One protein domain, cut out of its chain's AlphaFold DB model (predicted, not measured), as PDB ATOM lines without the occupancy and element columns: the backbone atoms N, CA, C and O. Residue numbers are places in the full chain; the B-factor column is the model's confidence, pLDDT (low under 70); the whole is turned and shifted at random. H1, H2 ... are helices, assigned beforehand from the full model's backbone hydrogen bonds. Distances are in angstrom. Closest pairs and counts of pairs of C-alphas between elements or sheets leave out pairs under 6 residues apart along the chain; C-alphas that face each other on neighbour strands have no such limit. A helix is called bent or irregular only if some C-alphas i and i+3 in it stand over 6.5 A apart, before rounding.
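Overview. This is residues 2 to 126 of the 486 residues of an uncharacterized protein of Isachenkonia alkalipeptolytica (UniProt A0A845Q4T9). A long helix, H1, sticks out as an arm with its residues 2 to 12, and at its far end H2 folds back from it to make an open V, while H3 packs on the last part of H1, residues 17 to 24. Beyond that end lies a loose head of two short helices, H4 and H5, and a long looping stretch, residues 76 to 116, of which residues 91 to 96 stick out. The printed part has 125 residues with five named helices, H1 to H5 in chain order, and no named strand; the class is all helix, though only 57 residues, under half, are in named elements. The whole is loose, with a radius of gyration of the C-alphas of 17.2 A, and elongated, spanning 62 by 37 by 21 A.

Along the chain. H1, residues 2 to 24, begins at C-alpha 2 at (322.589, 230.225, 202.318) and is 33.0 A long. H2, residues 29 to 41, is 19.3 A long and begins at C-alpha 29 at (355.991, 212.238, 203.279). H3, residues 50 to 59, is 14.3 A long. H4 has residues 71 to 75 and is neither bent nor irregular, but only just: C-alphas 71 and 74 are 6.2 A apart. H5, residues 117 to 122, ends at C-alpha 122 at (348.276, 206.772, 177.264).

Arrangement. H1 and H2 are close but not clearly touching, the closest C-alphas being those of Cys 24 and Ile 30, 5.9 A apart. They run opposite ways at a steep tilt of 45 degrees. H1 touches H3 with residues 17 to 24 alone, closest at the C-alphas of Val 21 and Cys 54, 5.3 A apart. These two run the same way at a steep tilt of 59 degrees. H2 and H3 are close but not clearly touching, with the C-alphas of Leu 31 and Glu 51 closest at 7.8 A; they run opposite ways at a shallow tilt of 25 degrees. H3 and H4 are close but not clearly touching, closest at the C-alphas of Arg 58 and Asn 74, 7.4 A. H4 and H5 only just touch, with 3 pairs of C-alphas within 8 A, the closest those of Tyr 75 and Arg 119, 6.2 A. H1 is apart from H4 and H5. In H1, H3 and H5 every O i to N i+4 pair is within hydrogen-bond range; in H2 7 of 9 are, and in H4 0 of 1, beside 2 of 2 O i to N i+3 pairs.

Size, cuts and confidence. The two C-alphas farthest apart are those of Lys 2 and Lys 109, 63.2 A. The printed part has no cut. The links from H3 to H4, 11 residues, and from H4 to H5, 41 residues, are long. The mean pLDDT of the printed part is 72.4, and it is under 70 in residues 2 to 3, 39 to 44 and 87 to 113.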
ATOM      1  N   LYS A   2     321.989 231.353 201.568       58.03
ATOM      2  CA  LYS A   2     322.589 230.225 202.318       58.03
ATOM      3  C   LYS A   2     322.937 228.984 201.470       58.03
ATOM      4  O   LYS A   2     323.910 228.307 201.776       58.03
ATOM      5  N   GLU A   3     322.183 228.693 200.405       60.12
ATOM      6  CA  GLU A   3     322.522 227.606 199.461       60.12
ATOM      7  C   GLU A   3     323.818 227.891 198.690       60.12
ATOM      8  O   GLU A   3     324.721 227.059 198.711       60.12
ATOM      9  N   ASN A   4     323.972 229.102 198.143       72.31
ATOM     10  CA  ASN A   4     325.212 229.519 197.475       72.31
ATOM     11  C   ASN A   4     326.425 229.482 198.417       72.31
ATOM     12  O   ASN A   4     327.521 229.145 197.991       72.31
ATOM     13  N   GLU A   5     326.253 229.811 199.699       80.44
ATOM     14  CA  GLU A   5     327.344 229.776 200.683       80.44
ATOM     15  C   GLU A   5     327.825 228.342 200.963       80.44
ATOM     16  O   GLU A   5     329.029 228.085 201.048       80.44
ATOM     17  N   LYS A   6     326.894 227.381 201.037       84.12
ATOM     18  CA  LYS A   6     327.214 225.960 201.212       84.12
ATOM     19  C   LYS A   6     327.925 225.383 199.986       84.12
ATOM     20  O   LYS A   6     328.907 224.663 200.153       84.12
ATOM     21  N   GLU A   7     327.467 225.716 198.781       87.69
ATOM     22  CA  GLU A   7     328.131 225.306 197.538       87.69
ATOM     23  C   GLU A   7     329.539 225.898 197.428       87.69
ATOM     24  O   GLU A   7     330.496 225.164 197.194       87.69
ATOM     25  N   VAL A   8     329.700 227.205 197.669       88.19
ATOM     26  CA  VAL A   8     331.015 227.868 197.642       88.19
ATOM     27  C   VAL A   8     331.978 227.214 198.630       88.19
ATOM     28  O   VAL A   8     333.121 226.935 198.267       88.19
ATOM     29  N   LYS A   9     331.523 226.896 199.848       84.50
ATOM     30  CA  LYS A   9     332.345 226.184 200.831       84.50
ATOM     31  C   LYS A   9     332.798 224.812 200.317       84.50
ATOM     32  O   LYS A   9     333.983 224.508 200.399       84.50
ATOM     33  N   GLN A  10     331.896 224.025 199.730       85.94
ATOM     34  CA  GLN A  10     332.238 222.721 199.145       85.94
ATOM     35  C   GLN A  10     333.236 222.840 197.984       85.94
ATOM     36  O   GLN A  10     334.162 222.035 197.875       85.94
ATOM     37  N   TYR A  11     333.084 223.852 197.125       88.12
ATOM     38  CA  TYR A  11     334.036 224.111 196.044       88.12
ATOM     39  C   TYR A  11     335.422 224.479 196.573       88.12
ATOM     40  O   TYR A  11     336.420 223.968 196.062       88.12
ATOM     41  N   LEU A  12     335.491 225.328 197.600       86.31
ATOM     42  CA  LEU A  12     336.749 225.717 198.235       86.31
ATOM     43  C   LEU A  12     337.425 224.526 198.921       86.31
ATOM     44  O   LEU A  12     338.619 224.323 198.720       86.31
ATOM     45  N   GLU A  13     336.673 223.697 199.648       83.38
ATOM     46  CA  GLU A  13     337.192 222.467 200.261       83.38
ATOM     47  C   GLU A  13     337.784 221.531 199.199       83.38
ATOM     48  O   GLU A  13     338.937 221.119 199.313       83.38
ATOM     49  N   LYS A  14     337.057 221.286 198.101       84.38
ATOM     50  CA  LYS A  14     337.547 220.455 196.992       84.38
ATOM     51  C   LYS A  14     338.780 221.053 196.305       84.38
ATOM     52  O   LYS A  14     339.674 220.320 195.883       84.38
ATOM     53  N   HIS A  15     338.835 222.376 196.161       86.69
ATOM     54  CA  HIS A  15     339.993 223.065 195.594       86.69
ATOM     55  C   HIS A  15     341.229 222.940 196.498       86.69
ATOM     56  O   HIS A  15     342.332 222.687 196.001       86.69
ATOM     57  N   CYS A  16     341.049 223.071 197.815       84.69
ATOM     58  CA  CYS A  16     342.098 222.844 198.806       84.69
ATOM     59  C   CYS A  16     342.613 221.401 198.751       84.69
ATOM     60  O   CYS A  16     343.822 221.209 198.627       84.69
ATOM     61  N   ASP A  17     341.719 220.408 198.738       84.06
ATOM     62  CA  ASP A  17     342.078 218.990 198.605       84.06
ATOM     63  C   ASP A  17     342.932 218.734 197.360       84.06
ATOM     64  O   ASP A  17     344.023 218.166 197.446       84.06
ATOM     65  N   LEU A  18     342.486 219.209 196.193       85.44
ATOM     66  CA  LEU A  18     343.228 219.050 194.940       85.44
ATOM     67  C   LEU A  18     344.598 219.734 194.987       85.44
ATOM     68  O   LEU A  18     345.578 219.183 194.482       85.44
ATOM     69  N   SER A  19     344.682 220.908 195.610       86.50
ATOM     70  CA  SER A  19     345.940 221.643 195.768       86.50
ATOM     71  C   SER A  19     346.928 220.888 196.660       86.50
ATOM     72  O   SER A  19     348.113 220.797 196.325       86.50
ATOM     73  N   ILE A  20     346.444 220.284 197.752       86.12
ATOM     74  CA  ILE A  20     347.244 219.425 198.637       86.12
ATOM     75  C   ILE A  20     347.715 218.182 197.880       86.12
ATOM     76  O   ILE A  20     348.906 217.878 197.899       86.12
ATOM     77  N   VAL A  21     346.819 217.493 197.164       88.56
ATOM     78  CA  VAL A  21     347.163 216.309 196.359       88.56
ATOM     79  C   VAL A  21     348.251 216.653 195.335       88.56
ATOM     80  O   VAL A  21     349.258 215.951 195.238       88.56
ATOM     81  N   GLN A  22     348.115 217.761 194.602       85.44
ATOM     82  CA  GLN A  22     349.125 218.197 193.634       85.44
ATOM     83  C   GLN A  22     350.473 218.518 194.292       85.44
ATOM     84  O   GLN A  22     351.511 218.085 193.782       85.44
ATOM     85  N   ALA A  23     350.477 219.235 195.418       83.19
ATOM     86  CA  ALA A  23     351.695 219.587 196.149       83.19
ATOM     87  C   ALA A  23     352.406 218.349 196.732       83.19
ATOM     88  O   ALA A  23     353.632 218.234 196.649       83.19
ATOM     89  N   CYS A  24     351.639 217.397 197.265       87.50
ATOM     90  CA  CYS A  24     352.144 216.173 197.886       87.50
ATOM     91  C   CYS A  24     352.485 215.078 196.867       87.50
ATOM     92  O   CYS A  24     353.262 214.172 197.174       87.50
ATOM     93  N   SER A  25     351.989 215.177 195.630       87.50
ATOM     94  CA  SER A  25     352.235 214.193 194.569       87.50
ATOM     95  C   SER A  25     353.718 213.941 194.285       87.50
ATOM     96  O   SER A  25     354.070 212.866 193.823       87.50
ATOM     97  N   LEU A  26     354.641 214.850 194.595       83.75
ATOM     98  CA  LEU A  26     356.079 214.593 194.427       83.75
ATOM     99  C   LEU A  26     356.729 213.984 195.677       83.75
ATOM    100  O   LEU A  26     357.748 213.296 195.579       83.75
ATOM    101  N   ASN A  27     356.130 214.191 196.848       85.38
ATOM    102  CA  ASN A  27     356.633 213.724 198.132       85.38
ATOM    103  C   ASN A  27     355.474 213.460 199.109       85.38
ATOM    104  O   ASN A  27     355.042 214.351 199.836       85.38
ATOM    105  N   LEU A  28     355.021 212.206 199.163       82.69
ATOM    106  CA  LEU A  28     353.952 211.734 200.046       82.69
ATOM    107  C   LEU A  28     354.310 211.880 201.529       82.69
ATOM    108  O   LEU A  28     353.414 211.958 202.360       82.69
ATOM    109  N   ASN A  29     355.599 211.984 201.886       82.06
ATOM    110  CA  ASN A  29     355.991 212.238 203.279       82.06
ATOM    111  C   ASN A  29     355.512 213.614 203.780       82.06
ATOM    112  O   ASN A  29     355.486 213.848 204.985       82.06
ATOM    113  N   ILE A  30     355.147 214.533 202.878       83.50
ATOM    114  CA  ILE A  30     354.552 215.819 203.257       83.50
ATOM    115  C   ILE A  30     353.181 215.606 203.906       83.50
ATOM    116  O   ILE A  30     352.869 216.308 204.862       83.50
ATOM    117  N   LEU A  31     352.405 214.600 203.483       82.50
ATOM    118  CA  LEU A  31     351.099 214.297 204.085       82.50
ATOM    119  C   LEU A  31     351.232 214.016 205.584       82.50
ATOM    120  O   LEU A  31     350.521 214.597 206.396       82.50
ATOM    121  N   THR A  32     352.244 213.234 205.963       79.50
ATOM    122  CA  THR A  32     352.535 212.913 207.368       79.50
ATOM    123  C   THR A  32     353.019 214.122 208.173       79.50
ATOM    124  O   THR A  32     352.883 214.135 209.394       79.50
ATOM    125  N   LEU A  33     353.613 215.129 207.524       79.38
ATOM    126  CA  LEU A  33     353.994 216.389 208.171       79.38
ATOM    127  C   LEU A  33     352.775 217.294 208.379       79.38
ATOM    128  O   LEU A  33     352.604 217.815 209.478       79.38
ATOM    129  N   ILE A  34     351.916 217.426 207.365       77.69
ATOM    130  CA  ILE A  34     350.681 218.215 207.446       77.69
ATOM    131  C   ILE A  34     349.754 217.638 208.528       77.69
ATOM    132  O   ILE A  34     349.227 218.385 209.343       77.69
ATOM    133  N   GLU A  35     349.602 216.313 208.603       76.06
ATOM    134  CA  GLU A  35     348.801 215.666 209.652       76.06
ATOM    135  C   GLU A  35     349.301 215.980 211.067       76.06
ATOM    136  O   GLU A  35     348.495 216.149 211.983       76.06
ATOM    137  N   LYS A  36     350.624 216.051 211.265       74.44
ATOM    138  CA  LYS A  36     351.219 216.397 212.565       74.44
ATOM    139  C   LYS A  36     350.970 217.855 212.931       74.44
ATOM    140  O   LYS A  36     350.652 218.123 214.084       74.44
ATOM    141  N   ASP A  37     351.100 218.762 211.967       72.69
ATOM    142  CA  ASP A  37     350.913 220.201 212.173       72.69
ATOM    143  C   ASP A  37     349.435 220.556 212.417       72.69
ATOM    144  O   ASP A  37     349.102 221.300 213.338       72.69
ATOM    145  N   ASN A  38     348.508 219.930 211.684       70.69
ATOM    146  CA  ASN A  38     347.073 220.190 211.835       70.69
ATOM    147  C   ASN A  38     346.497 219.674 213.158       70.69
ATOM    148  O   ASN A  38     345.574 220.291 213.686       70.69
ATOM    149  N   ARG A  39     347.055 218.595 213.731       61.97
ATOM    150  CA  ARG A  39     346.710 218.148 215.096       61.97
ATOM    151  C   ARG A  39     347.101 219.168 216.170       61.97
ATOM    152  O   ARG A  39     346.537 219.115 217.255       61.97
ATOM    153  N   ALA A  40     348.058 220.053 215.888       61.09
ATOM    154  CA  ALA A  40     348.515 221.070 216.828       61.09
ATOM    155  C   ALA A  40     347.712 222.385 216.745       61.09
ATOM    156  O   ALA A  40     347.704 223.128 217.721       61.09
ATOM    157  N   ASN A  41     347.037 222.663 215.618       60.34
ATOM    158  CA  ASN A  41     346.490 223.992 215.298       60.34
ATOM    159  C   ASN A  41     344.998 224.009 214.884       60.34
ATOM    160  O   ASN A  41     344.560 224.994 214.294       60.34
ATOM    161  N   ASP A  42     344.225 222.937 215.120       62.78
ATOM    162  CA  ASP A  42     342.828 222.791 214.643       62.78
ATOM    163  C   ASP A  42     342.661 223.112 213.136       62.78
ATOM    164  O   ASP A  42     341.699 223.739 212.687       62.78
ATOM    165  N   GLY A  43     343.642 222.681 212.334       65.62
ATOM    166  CA  GLY A  43     343.728 222.957 210.898       65.62
ATOM    167  C   GLY A  43     342.839 222.066 210.017       65.62
ATOM    168  O   GLY A  43     342.176 221.134 210.474       65.62
ATOM    169  N   TYR A  44     342.856 222.330 208.705       69.25
ATOM    170  CA  TYR A  44     342.120 221.560 207.693       69.25
ATOM    171  C   TYR A  44     342.441 220.055 207.769       69.25
ATOM    172  O   TYR A  44     343.600 219.650 207.670       69.25
ATOM    173  N   LYS A  45     341.431 219.192 207.929       71.50
ATOM    174  CA  LYS A  45     341.652 217.738 207.990       71.50
ATOM    175  C   LYS A  45     341.905 217.184 206.591       71.50
ATOM    176  O   LYS A  45     341.038 217.281 205.731       71.50
ATOM    177  N   ILE A  46     343.077 216.582 206.390       73.25
ATOM    178  CA  ILE A  46     343.392 215.864 205.151       73.25
ATOM    179  C   ILE A  46     342.435 214.675 205.010       73.25
ATOM    180  O   ILE A  46     342.188 213.954 205.978       73.25
ATOM    181  N   ASN A  47     341.910 214.472 203.806       74.38
ATOM    182  CA  ASN A  47     341.071 213.330 203.473       74.38
ATOM    183  C   ASN A  47     341.876 212.013 203.532       74.38
ATOM    184  O   ASN A  47     342.991 211.931 203.019       74.38
ATOM    185  N   GLU A  48     341.301 210.949 204.093       75.38
ATOM    186  CA  GLU A  48     341.950 209.628 204.182       75.38
ATOM    187  C   GLU A  48     342.379 209.070 202.808       75.38
ATOM    188  O   GLU A  48     343.345 208.318 202.710       75.38
ATOM    189  N   ASN A  49     341.714 209.479 201.720       83.88
ATOM    190  CA  ASN A  49     342.038 209.052 200.355       83.88
ATOM    191  C   ASN A  49     343.099 209.933 199.646       83.88
ATOM    192  O   ASN A  49     343.446 209.675 198.492       83.88
ATOM    193  N   THR A  50     343.651 210.971 200.288       85.44
ATOM    194  CA  THR A  50     344.610 211.899 199.648       85.44
ATOM    195  C   THR A  50     345.855 211.192 199.095       85.44
ATOM    196  O   THR A  50     346.330 211.557 198.018       85.44
ATOM    197  N   GLU A  51     346.371 210.155 199.769       86.00
ATOM    198  CA  GLU A  51     347.497 209.353 199.256       86.00
ATOM    199  C   GLU A  51     347.120 208.627 197.952       86.00
ATOM    200  O   GLU A  51     347.842 208.730 196.959       86.00
ATOM    201  N   GLY A  52     345.947 207.987 197.909       88.00
ATOM    202  CA  GLY A  52     345.436 207.308 196.715       88.00
ATOM    203  C   GLY A  52     345.220 208.254 195.527       88.00
ATOM    204  O   GLY A  52     345.524 207.899 194.385       88.00
ATOM    205  N   GLU A  53     344.764 209.485 195.775       89.44
ATOM    206  CA  GLU A  53     344.659 210.523 194.740       89.44
ATOM    207  C   GLU A  53     346.036 210.995 194.241       89.44
ATOM    208  O   GLU A  53     346.227 211.188 193.035       89.44
ATOM    209  N   CYS A  54     347.038 211.093 195.123       88.81
ATOM    210  CA  CYS A  54     348.415 211.382 194.712       88.81
ATOM    211  C   CYS A  54     348.966 210.275 193.795       88.81
ATOM    212  O   CYS A  54     349.580 210.567 192.765       88.81
ATOM    213  N   GLU A  55     348.724 209.004 194.130       86.81
ATOM    214  CA  GLU A  55     349.106 207.863 193.287       86.81
ATOM    215  C   GLU A  55     348.403 207.889 191.923       86.81
ATOM    216  O   GLU A  55     349.012 207.567 190.900       86.81
ATOM    217  N   LYS A  56     347.124 208.287 191.872       88.00
ATOM    218  CA  LYS A  56     346.385 208.467 190.610       88.00
ATOM    219  C   LYS A  56     347.005 209.566 189.743       88.00
ATOM    220  O   LYS A  56     347.247 209.302 188.567       88.00
ATOM    221  N   LEU A  57     347.343 210.737 190.303       88.38
ATOM    222  CA  LEU A  57     348.026 211.803 189.548       88.38
ATOM    223  C   LEU A  57     349.363 211.335 188.963       88.38
ATOM    224  O   LEU A  57     349.663 211.624 187.805       88.38
ATOM    225  N   ARG A  58     350.151 210.577 189.734       86.19
ATOM    226  CA  ARG A  58     351.416 209.996 189.253       86.19
ATOM    227  C   ARG A  58     351.202 209.007 188.117       86.19
ATOM    228  O   ARG A  58     351.887 209.093 187.104       86.19
ATOM    229  N   ARG A  59     350.249 208.077 188.263       82.62
ATOM    230  CA  ARG A  59     349.907 207.104 187.208       82.62
ATOM    231  C   ARG A  59     349.439 207.788 185.929       82.62
ATOM    232  O   ARG A  59     349.779 207.327 184.846       82.62
ATOM    233  N   ALA A  60     348.709 208.890 186.067       85.56
ATOM    234  CA  ALA A  60     348.254 209.716 184.957       85.56
ATOM    235  C   ALA A  60     349.343 210.641 184.377       85.56
ATOM    236  O   ALA A  60     349.054 211.368 183.433       85.56
ATOM    237  N   ASN A  61     350.575 210.634 184.913       84.44
ATOM    238  CA  ASN A  61     351.663 211.535 184.508       84.44
ATOM    239  C   ASN A  61     351.300 213.034 184.637       84.44
ATOM    240  O   ASN A  61     351.779 213.874 183.883       84.44
ATOM    241  N   LEU A  62     350.439 213.383 185.599       85.81
ATOM    242  CA  LEU A  62     349.964 214.752 185.854       85.81
ATOM    243  C   LEU A  62     350.750 215.427 186.987       85.81
ATOM    244  O   LEU A  62     350.194 216.141 187.823       85.81
ATOM    245  N   ILE A  63     352.057 215.176 187.032       85.00
ATOM    246  CA  ILE A  63     352.976 215.783 187.996       85.00
ATOM    247  C   ILE A  63     353.999 216.653 187.271       85.00
ATOM    248  O   ILE A  63     354.222 216.537 186.070       85.00
ATOM    249  N   LYS A  64     354.645 217.557 188.005       82.00
ATOM    250  CA  LYS A  64     355.676 218.427 187.433       82.00
ATOM    251  C   LYS A  64     356.993 217.657 187.280       82.00
ATOM    252  O   LYS A  64     357.854 217.736 188.153       82.00
ATOM    253  N   ASP A  65     357.159 216.960 186.155       81.75
ATOM    254  CA  ASP A  65     358.332 216.111 185.861       81.75
ATOM    255  C   ASP A  65     359.674 216.843 186.000       81.75
ATOM    256  O   ASP A  65     360.668 216.254 186.414       81.75
ATOM    257  N   ASN A  66     359.707 218.148 185.710       78.44
ATOM    258  CA  ASN A  66     360.915 218.976 185.814       78.44
ATOM    259  C   ASN A  66     361.449 219.126 187.253       78.44
ATOM    260  O   ASN A  66     362.558 219.626 187.430       78.44
ATOM    261  N   TYR A  67     360.673 218.750 188.276       80.00
ATOM    262  CA  TYR A  67     361.131 218.716 189.669       80.00
ATOM    263  C   TYR A  67     361.721 217.365 190.079       80.00
ATOM    264  O   TYR A  67     362.269 217.245 191.176       80.00
ATOM    265  N   LEU A  68     361.621 216.352 189.221       80.75
ATOM    266  CA  LEU A  68     362.297 215.081 189.421       80.75
ATOM    267  C   LEU A  68     363.769 215.224 189.041       80.75
ATOM    268  O   LEU A  68     364.103 215.892 188.063       80.75
ATOM    269  N   ILE A  69     364.643 214.535 189.778       78.12
ATOM    270  CA  ILE A  69     366.072 214.462 189.437       78.12
ATOM    271  C   ILE A  69     366.221 213.926 188.007       78.12
ATOM    272  O   ILE A  69     366.889 214.540 187.179       78.12
ATOM    273  N   THR A  70     365.520 212.832 187.701       82.38
ATOM    274  CA  THR A  70     365.460 212.237 186.363       82.38
ATOM    275  C   THR A  70     364.003 212.229 185.890       82.38
ATOM    276  O   THR A  70     363.259 211.323 186.262       82.38
ATOM    277  N   PRO A  71     363.571 213.203 185.068       86.12
ATOM    278  CA  PRO A  71     362.176 213.339 184.628       86.12
ATOM    279  C   PRO A  71     361.563 212.074 184.010       86.12
ATOM    280  O   PRO A  71     360.393 211.773 184.228       86.12
ATOM    281  N   LEU A  72     362.355 211.289 183.274       85.25
ATOM    282  CA  LEU A  72     361.883 210.049 182.653       85.25
ATOM    283  C   LEU A  72     361.579 208.917 183.627       85.25
ATOM    284  O   LEU A  72     360.861 207.993 183.261       85.25
ATOM    285  N   ILE A  73     362.064 208.987 184.867       80.31
ATOM    286  CA  ILE A  73     361.738 207.981 185.879       80.31
ATOM    287  C   ILE A  73     360.225 207.963 186.166       80.31
ATOM    288  O   ILE A  73     359.697 206.926 186.549       80.31
ATOM    289  N   ASN A  74     359.477 209.038 185.884       82.50
ATOM    290  CA  ASN A  74     358.015 209.022 186.012       82.50
ATOM    291  C   ASN A  74     357.305 208.015 185.080       82.50
ATOM    292  O   ASN A  74     356.167 207.601 185.315       82.50
ATOM    293  N   TYR A  75     357.997 207.568 184.036       83.00
ATOM    294  CA  TYR A  75     357.523 206.504 183.161       83.00
ATOM    295  C   TYR A  75     357.895 205.105 183.661       83.00
ATOM    296  O   TYR A  75     357.484 204.131 183.046       83.00
ATOM    297  N   SER A  76     358.651 204.960 184.750       80.25
ATOM    298  CA  SER A  76     359.041 203.651 185.278       80.25
ATOM    299  C   SER A  76     357.883 202.924 185.973       80.25
ATOM    300  O   SER A  76     357.027 203.533 186.622       80.25
ATOM    301  N   TYR A  77     357.879 201.591 185.887       77.31
ATOM    302  CA  TYR A  77     356.931 200.755 186.629       77.31
ATOM    303  C   TYR A  77     357.023 200.993 188.146       77.31
ATOM    304  O   TYR A  77     358.109 201.068 188.718       77.31
ATOM    305  N   GLY A  78     355.864 201.075 188.809       73.06
ATOM    306  CA  GLY A  78     355.768 201.171 190.269       73.06
ATOM    307  C   GLY A  78     356.161 202.526 190.865       73.06
ATOM    308  O   GLY A  78     356.243 202.637 192.089       73.06
ATOM    309  N   ILE A  79     356.380 203.552 190.032       74.94
ATOM    310  CA  ILE A  79     356.750 204.895 190.496       74.94
ATOM    311  C   ILE A  79     355.694 205.527 191.410       74.94
ATOM    312  O   ILE A  79     356.010 206.271 192.336       74.94
ATOM    313  N   ASP A  80     354.429 205.186 191.178       72.12
ATOM    314  CA  ASP A  80     353.274 205.667 191.923       72.12
ATOM    315  C   ASP A  80     353.384 205.362 193.419       72.12
ATOM    316  O   ASP A  80     353.040 206.220 194.228       72.12
ATOM    317  N   LYS A  81     354.009 204.234 193.776       70.50
ATOM    318  CA  LYS A  81     354.132 203.735 195.154       70.50
ATOM    319  C   LYS A  81     355.320 204.306 195.933       70.50
ATOM    320  O   LYS A  81     355.553 203.939 197.085       70.50
ATOM    321  N   ILE A  82     356.137 205.164 195.323       73.69
ATOM    322  CA  ILE A  82     357.343 205.684 195.974       73.69
ATOM    323  C   ILE A  82     357.002 206.890 196.834       73.69
ATOM    324  O   ILE A  82     356.539 207.911 196.338       73.69
ATOM    325  N   LYS A  83     357.345 206.854 198.120       73.69
ATOM    326  CA  LYS A  83     357.012 207.965 199.021       73.69
ATOM    327  C   LYS A  83     357.616 209.312 198.614       73.69
ATOM    328  O   LYS A  83     356.927 210.318 198.692       73.69
ATOM    329  N   ASN A  84     358.856 209.356 198.130       77.25
ATOM    330  CA  ASN A  84     359.508 210.608 197.736       77.25
ATOM    331  C   ASN A  84     360.218 210.475 196.383       77.25
ATOM    332  O   ASN A  84     361.208 209.754 196.272       77.25
ATOM    333  N   LEU A  85     359.706 211.187 195.377       74.44
ATOM    334  CA  LEU A  85     360.249 211.216 194.020       74.44
ATOM    335  C   LEU A  85     361.313 212.309 193.828       74.44
ATOM    336  O   LEU A  85     362.149 212.206 192.934       74.44
ATOM    337  N   VAL A  86     361.313 213.337 194.683       71.75
ATOM    338  CA  VAL A  86     362.253 214.474 194.620       71.75
ATOM    339  C   VAL A  86     363.629 214.084 195.149       71.75
ATOM    340  O   VAL A  86     364.652 214.526 194.639       71.75
ATOM    341  N   THR A  87     363.662 213.229 196.169       63.53
ATOM    342  CA  THR A  87     364.900 212.723 196.766       63.53
ATOM    343  C   THR A  87     365.104 211.257 196.424       63.53
ATOM    344  O   THR A  87     365.536 210.503 197.297       63.53
ATOM    345  N   LEU A  88     364.721 210.816 195.219       60.53
ATOM    346  CA  LEU A  88     364.944 209.440 194.788       60.53
ATOM    347  C   LEU A  88     366.457 209.171 194.773       60.53
ATOM    348  O   LEU A  88     367.163 209.406 193.796       60.53
ATOM    349  N   ASN A  89     366.965 208.781 195.940       53.94
ATOM    350  CA  ASN A  89     368.372 208.771 196.273       53.94
ATOM    351  C   ASN A  89     368.901 207.415 195.854       53.94
ATOM    352  O   ASN A  89     369.058 206.500 196.652       53.94
ATOM    353  N   LEU A  90     369.139 207.270 194.559       52.06
ATOM    354  CA  LEU A  90     369.667 206.032 194.008       52.06
ATOM    355  C   LEU A  90     371.189 205.895 194.247       52.06
ATOM    356  O   LEU A  90     371.840 205.024 193.670       52.06
ATOM    357  N   ARG A  91     371.762 206.726 195.140       52.78
ATOM    358  CA  ARG A  91     373.082 206.541 195.765       52.78
ATOM    359  C   ARG A  91     373.005 205.365 196.747       52.78
ATOM    360  O   ARG A  91     373.013 205.536 197.962       52.78
ATOM    361  N   CYS A  92     372.844 204.153 196.228       46.22
ATOM    362  CA  CYS A  92     372.605 202.965 197.041       46.22
ATOM    363  C   CYS A  92     373.768 202.671 198.001       46.22
ATOM    364  O   CYS A  92     374.908 202.447 197.595       46.22
ATOM    365  N   SER A  93     373.493 202.607 199.303       37.91
ATOM    366  CA  SER A  93     374.083 201.548 200.127       37.91
ATOM    367  C   SER A  93     373.117 200.363 200.136       37.91
ATOM    368  O   SER A  93     371.918 200.537 199.908       37.91
ATOM    369  N   LYS A  94     373.631 199.161 200.413       42.72
ATOM    370  CA  LYS A  94     372.794 197.996 200.745       42.72
ATOM    371  C   LYS A  94     371.902 198.254 201.974       42.72
ATOM    372  O   LYS A  94     370.876 197.603 202.111       42.72
ATOM    373  N   ASP A  95     372.263 199.239 202.800       36.38
ATOM    374  CA  ASP A  95     371.741 199.420 204.158       36.38
ATOM    375  C   ASP A  95     370.662 200.512 204.284       36.38
ATOM    376  O   ASP A  95     369.955 200.561 205.284       36.38
ATOM    377  N   HIS A  96     370.493 201.388 203.283       37.94
ATOM    378  CA  HIS A  96     369.526 202.501 203.333       37.94
ATOM    379  C   HIS A  96     368.245 202.284 202.526       37.94
ATOM    380  O   HIS A  96     367.441 203.209 202.380       37.94
ATOM    381  N   ILE A  97     367.987 201.059 202.065       41.44
ATOM    382  CA  ILE A  97     366.647 200.687 201.607       41.44
ATOM    383  C   ILE A  97     365.766 200.517 202.854       41.44
ATOM    384  O   ILE A  97     365.417 199.411 203.256       41.44
ATOM    385  N   ASN A  98     365.375 201.634 203.471       36.12
ATOM    386  CA  ASN A  98     364.179 201.647 204.299       36.12
ATOM    387  C   ASN A  98     363.029 201.099 203.440       36.12
ATOM    388  O   ASN A  98     362.908 201.439 202.258       36.12
ATOM    389  N   ASN A  99     362.199 200.241 204.038       39.31
ATOM    390  CA  ASN A  99     361.180 199.407 203.388       39.31
ATOM    391  C   ASN A  99     360.276 200.114 202.348       39.31
ATOM    392  O   ASN A  99     359.690 199.432 201.512       39.31
ATOM    393  N   SER A 100     360.196 201.447 202.316       40.12
ATOM    394  CA  SER A 100     359.430 202.228 201.336       40.12
ATOM    395  C   SER A 100     360.103 202.459 199.971       40.12
ATOM    396  O   SER A 100     359.390 202.658 198.994       40.12
ATOM    397  N   GLN A 101     361.439 202.447 199.856       40.50
ATOM    398  CA  GLN A 101     362.138 202.563 198.551       40.50
ATOM    399  C   GLN A 101     362.452 201.199 197.923       40.50
ATOM    400  O   GLN A 101     362.884 201.105 196.775       40.50
ATOM    401  N   SER A 102     362.182 200.133 198.674       41.00
ATOM    402  CA  SER A 102     362.440 198.754 198.284       41.00
ATOM    403  C   SER A 102     361.759 198.357 196.971       41.00
ATOM    404  O   SER A 102     362.295 197.522 196.266       41.00
ATOM    405  N   HIS A 103     360.634 198.964 196.583       41.34
ATOM    406  CA  HIS A 103     359.802 198.503 195.460       41.34
ATOM    407  C   HIS A 103     360.398 198.653 194.053       41.34
ATOM    408  O   HIS A 103     360.002 197.896 193.174       41.34
ATOM    409  N   ILE A 104     361.367 199.546 193.829       46.72
ATOM    410  CA  ILE A 104     361.958 199.776 192.491       46.72
ATOM    411  C   ILE A 104     363.112 198.803 192.205       46.72
ATOM    412  O   ILE A 104     363.438 198.500 191.062       46.72
ATOM    413  N   CYS A 105     363.767 198.316 193.259       47.06
ATOM    414  CA  CYS A 105     364.967 197.481 193.177       47.06
ATOM    415  C   CYS A 105     364.827 196.226 194.049       47.06
ATOM    416  O   CYS A 105     365.808 195.770 194.634       47.06
ATOM    417  N   LYS A 106     363.599 195.701 194.197       38.31
ATOM    418  CA  LYS A 106     363.258 194.826 195.331       38.31
ATOM    419  C   LYS A 106     363.872 193.438 195.300       38.31
ATOM    420  O   LYS A 106     363.908 192.816 196.346       38.31
ATOM    421  N   ASN A 107     364.338 192.947 194.159       37.12
ATOM    422  CA  ASN A 107     365.068 191.686 194.053       37.12
ATOM    423  C   ASN A 107     365.423 191.454 192.588       37.12
ATOM    424  O   ASN A 107     364.600 190.954 191.834       37.12
ATOM    425  N   SER A 108     366.632 191.805 192.168       35.56
ATOM    426  CA  SER A 108     367.395 191.015 191.198       35.56
ATOM    427  C   SER A 108     368.750 191.680 190.977       35.56
ATOM    428  O   SER A 108     368.972 192.857 191.266       35.56
ATOM    429  N   LYS A 109     369.675 190.933 190.385       42.22
ATOM    430  CA  LYS A 109     370.935 191.455 189.848       42.22
ATOM    431  C   LYS A 109     370.731 192.638 188.861       42.22
ATOM    432  O   LYS A 109     371.706 193.330 188.564       42.22
ATOM    433  N   LYS A 110     369.494 192.934 188.424       41.09
ATOM    434  CA  LYS A 110     369.088 194.062 187.572       41.09
ATOM    435  C   LYS A 110     368.272 195.086 188.385       41.09
ATOM    436  O   LYS A 110     367.200 194.790 188.888       41.09
ATOM    437  N   CYS A 111     368.749 196.328 188.491       46.66
ATOM    438  CA  CYS A 111     367.846 197.439 188.814       46.66
ATOM    439  C   CYS A 111     366.888 197.610 187.637       46.66
ATOM    440  O   CYS A 111     367.339 197.853 186.514       46.66
ATOM    441  N   GLU A 112     365.598 197.406 187.886       50.81
ATOM    442  CA  GLU A 112     364.536 197.470 186.889       50.81
ATOM    443  C   GLU A 112     363.761 198.780 187.045       50.81
ATOM    444  O   GLU A 112     362.554 198.792 187.251       50.81
ATOM    445  N   LEU A 113     364.442 199.914 186.844       66.31
ATOM    446  CA  LEU A 113     363.805 201.189 186.468       66.31
ATOM    447  C   LEU A 113     363.180 201.104 185.057       66.31
ATOM    448  O   LEU A 113     363.252 202.039 184.269       66.31
ATOM    449  N   LYS A 114     362.594 199.956 184.704       74.19
ATOM    450  CA  LYS A 114     362.065 199.675 183.377       74.19
ATOM    451  C   LYS A 114     360.935 200.653 183.086       74.19
ATOM    452  O   LYS A 114     360.013 200.806 183.885       74.19
ATOM    453  N   LEU A 115     361.041 201.310 181.942       79.69
ATOM    454  CA  LEU A 115     360.039 202.235 181.448       79.69
ATOM    455  C   LEU A 115     358.790 201.462 180.991       79.69
ATOM    456  O   LEU A 115     358.896 200.418 180.343       79.69
ATOM    457  N   ASP A 116     357.617 201.967 181.357       79.56
ATOM    458  CA  ASP A 116     356.310 201.438 180.989       79.56
ATOM    459  C   ASP A 116     355.854 202.059 179.669       79.56
ATOM    460  O   ASP A 116     355.364 203.189 179.626       79.56
ATOM    461  N   LEU A 117     355.998 201.303 178.578       76.69
ATOM    462  CA  LEU A 117     355.619 201.744 177.233       76.69
ATOM    463  C   LEU A 117     354.127 202.103 177.125       76.69
ATOM    464  O   LEU A 117     353.761 202.958 176.319       76.69
ATOM    465  N   ASN A 118     353.261 201.532 177.972       79.12
ATOM    466  CA  ASN A 118     351.852 201.927 177.998       79.12
ATOM    467  C   ASN A 118     351.689 203.374 178.469       79.12
ATOM    468  O   ASN A 118     350.846 204.093 177.937       79.12
ATOM    469  N   ARG A 119     352.518 203.850 179.405       81.06
ATOM    470  CA  ARG A 119     352.478 205.253 179.843       81.06
ATOM    471  C   ARG A 119     352.899 206.209 178.734       81.06
ATOM    472  O   ARG A 119     352.301 207.272 178.621       81.06
ATOM    473  N   PHE A 120     353.851 205.830 177.878       78.44
ATOM    474  CA  PHE A 120     354.195 206.630 176.691       78.44
ATOM    475  C   PHE A 120     352.999 206.789 175.748       78.44
ATOM    476  O   PHE A 120     352.796 207.867 175.198       78.44
ATOM    477  N   LYS A 121     352.185 205.736 175.602       79.44
ATOM    478  CA  LYS A 121     350.993 205.739 174.747       79.44
ATOM    479  C   LYS A 121     349.815 206.508 175.352       79.44
ATOM    480  O   LYS A 121     349.165 207.269 174.645       79.44
ATOM    481  N   TYR A 122     349.509 206.279 176.630       82.75
ATOM    482  CA  TYR A 122     348.276 206.772 177.264       82.75
ATOM    483  C   TYR A 122     348.453 208.066 178.065       82.75
ATOM    484  O   TYR A 122     347.463 208.728 178.364       82.75
ATOM    485  N   ALA A 123     349.688 208.446 178.392       83.75
ATOM    486  CA  ALA A 123     350.014 209.707 179.049       83.75
ATOM    487  C   ALA A 123     351.212 210.395 178.355       83.75
ATOM    488  O   ALA A 123     352.266 210.613 178.976       83.75
ATOM    489  N   PRO A 124     351.092 210.689 177.043       81.94
ATOM    490  CA  PRO A 124     352.187 211.249 176.270       81.94
ATOM    491  C   PRO A 124     352.513 212.665 176.745       81.94
ATOM    492  O   PRO A 124     351.628 213.483 176.994       81.94
ATOM    493  N   ARG A 125     353.806 212.973 176.807       85.62
ATOM    494  CA  ARG A 125     354.304 214.345 176.897       85.62
ATOM    495  C   ARG A 125     355.477 214.513 175.954       85.62
ATOM    496  O   ARG A 125     356.083 213.529 175.533       85.62
ATOM    497  N   PHE A 126     355.839 215.762 175.692       85.25
ATOM    498  CA  PHE A 126     357.087 216.035 175.002       85.25
ATOM    499  C   PHE A 126     358.271 215.606 175.879       85.25
ATOM    500  O   PHE A 126     358.436 216.099 177.000       85.25
TER     501      PHE A 126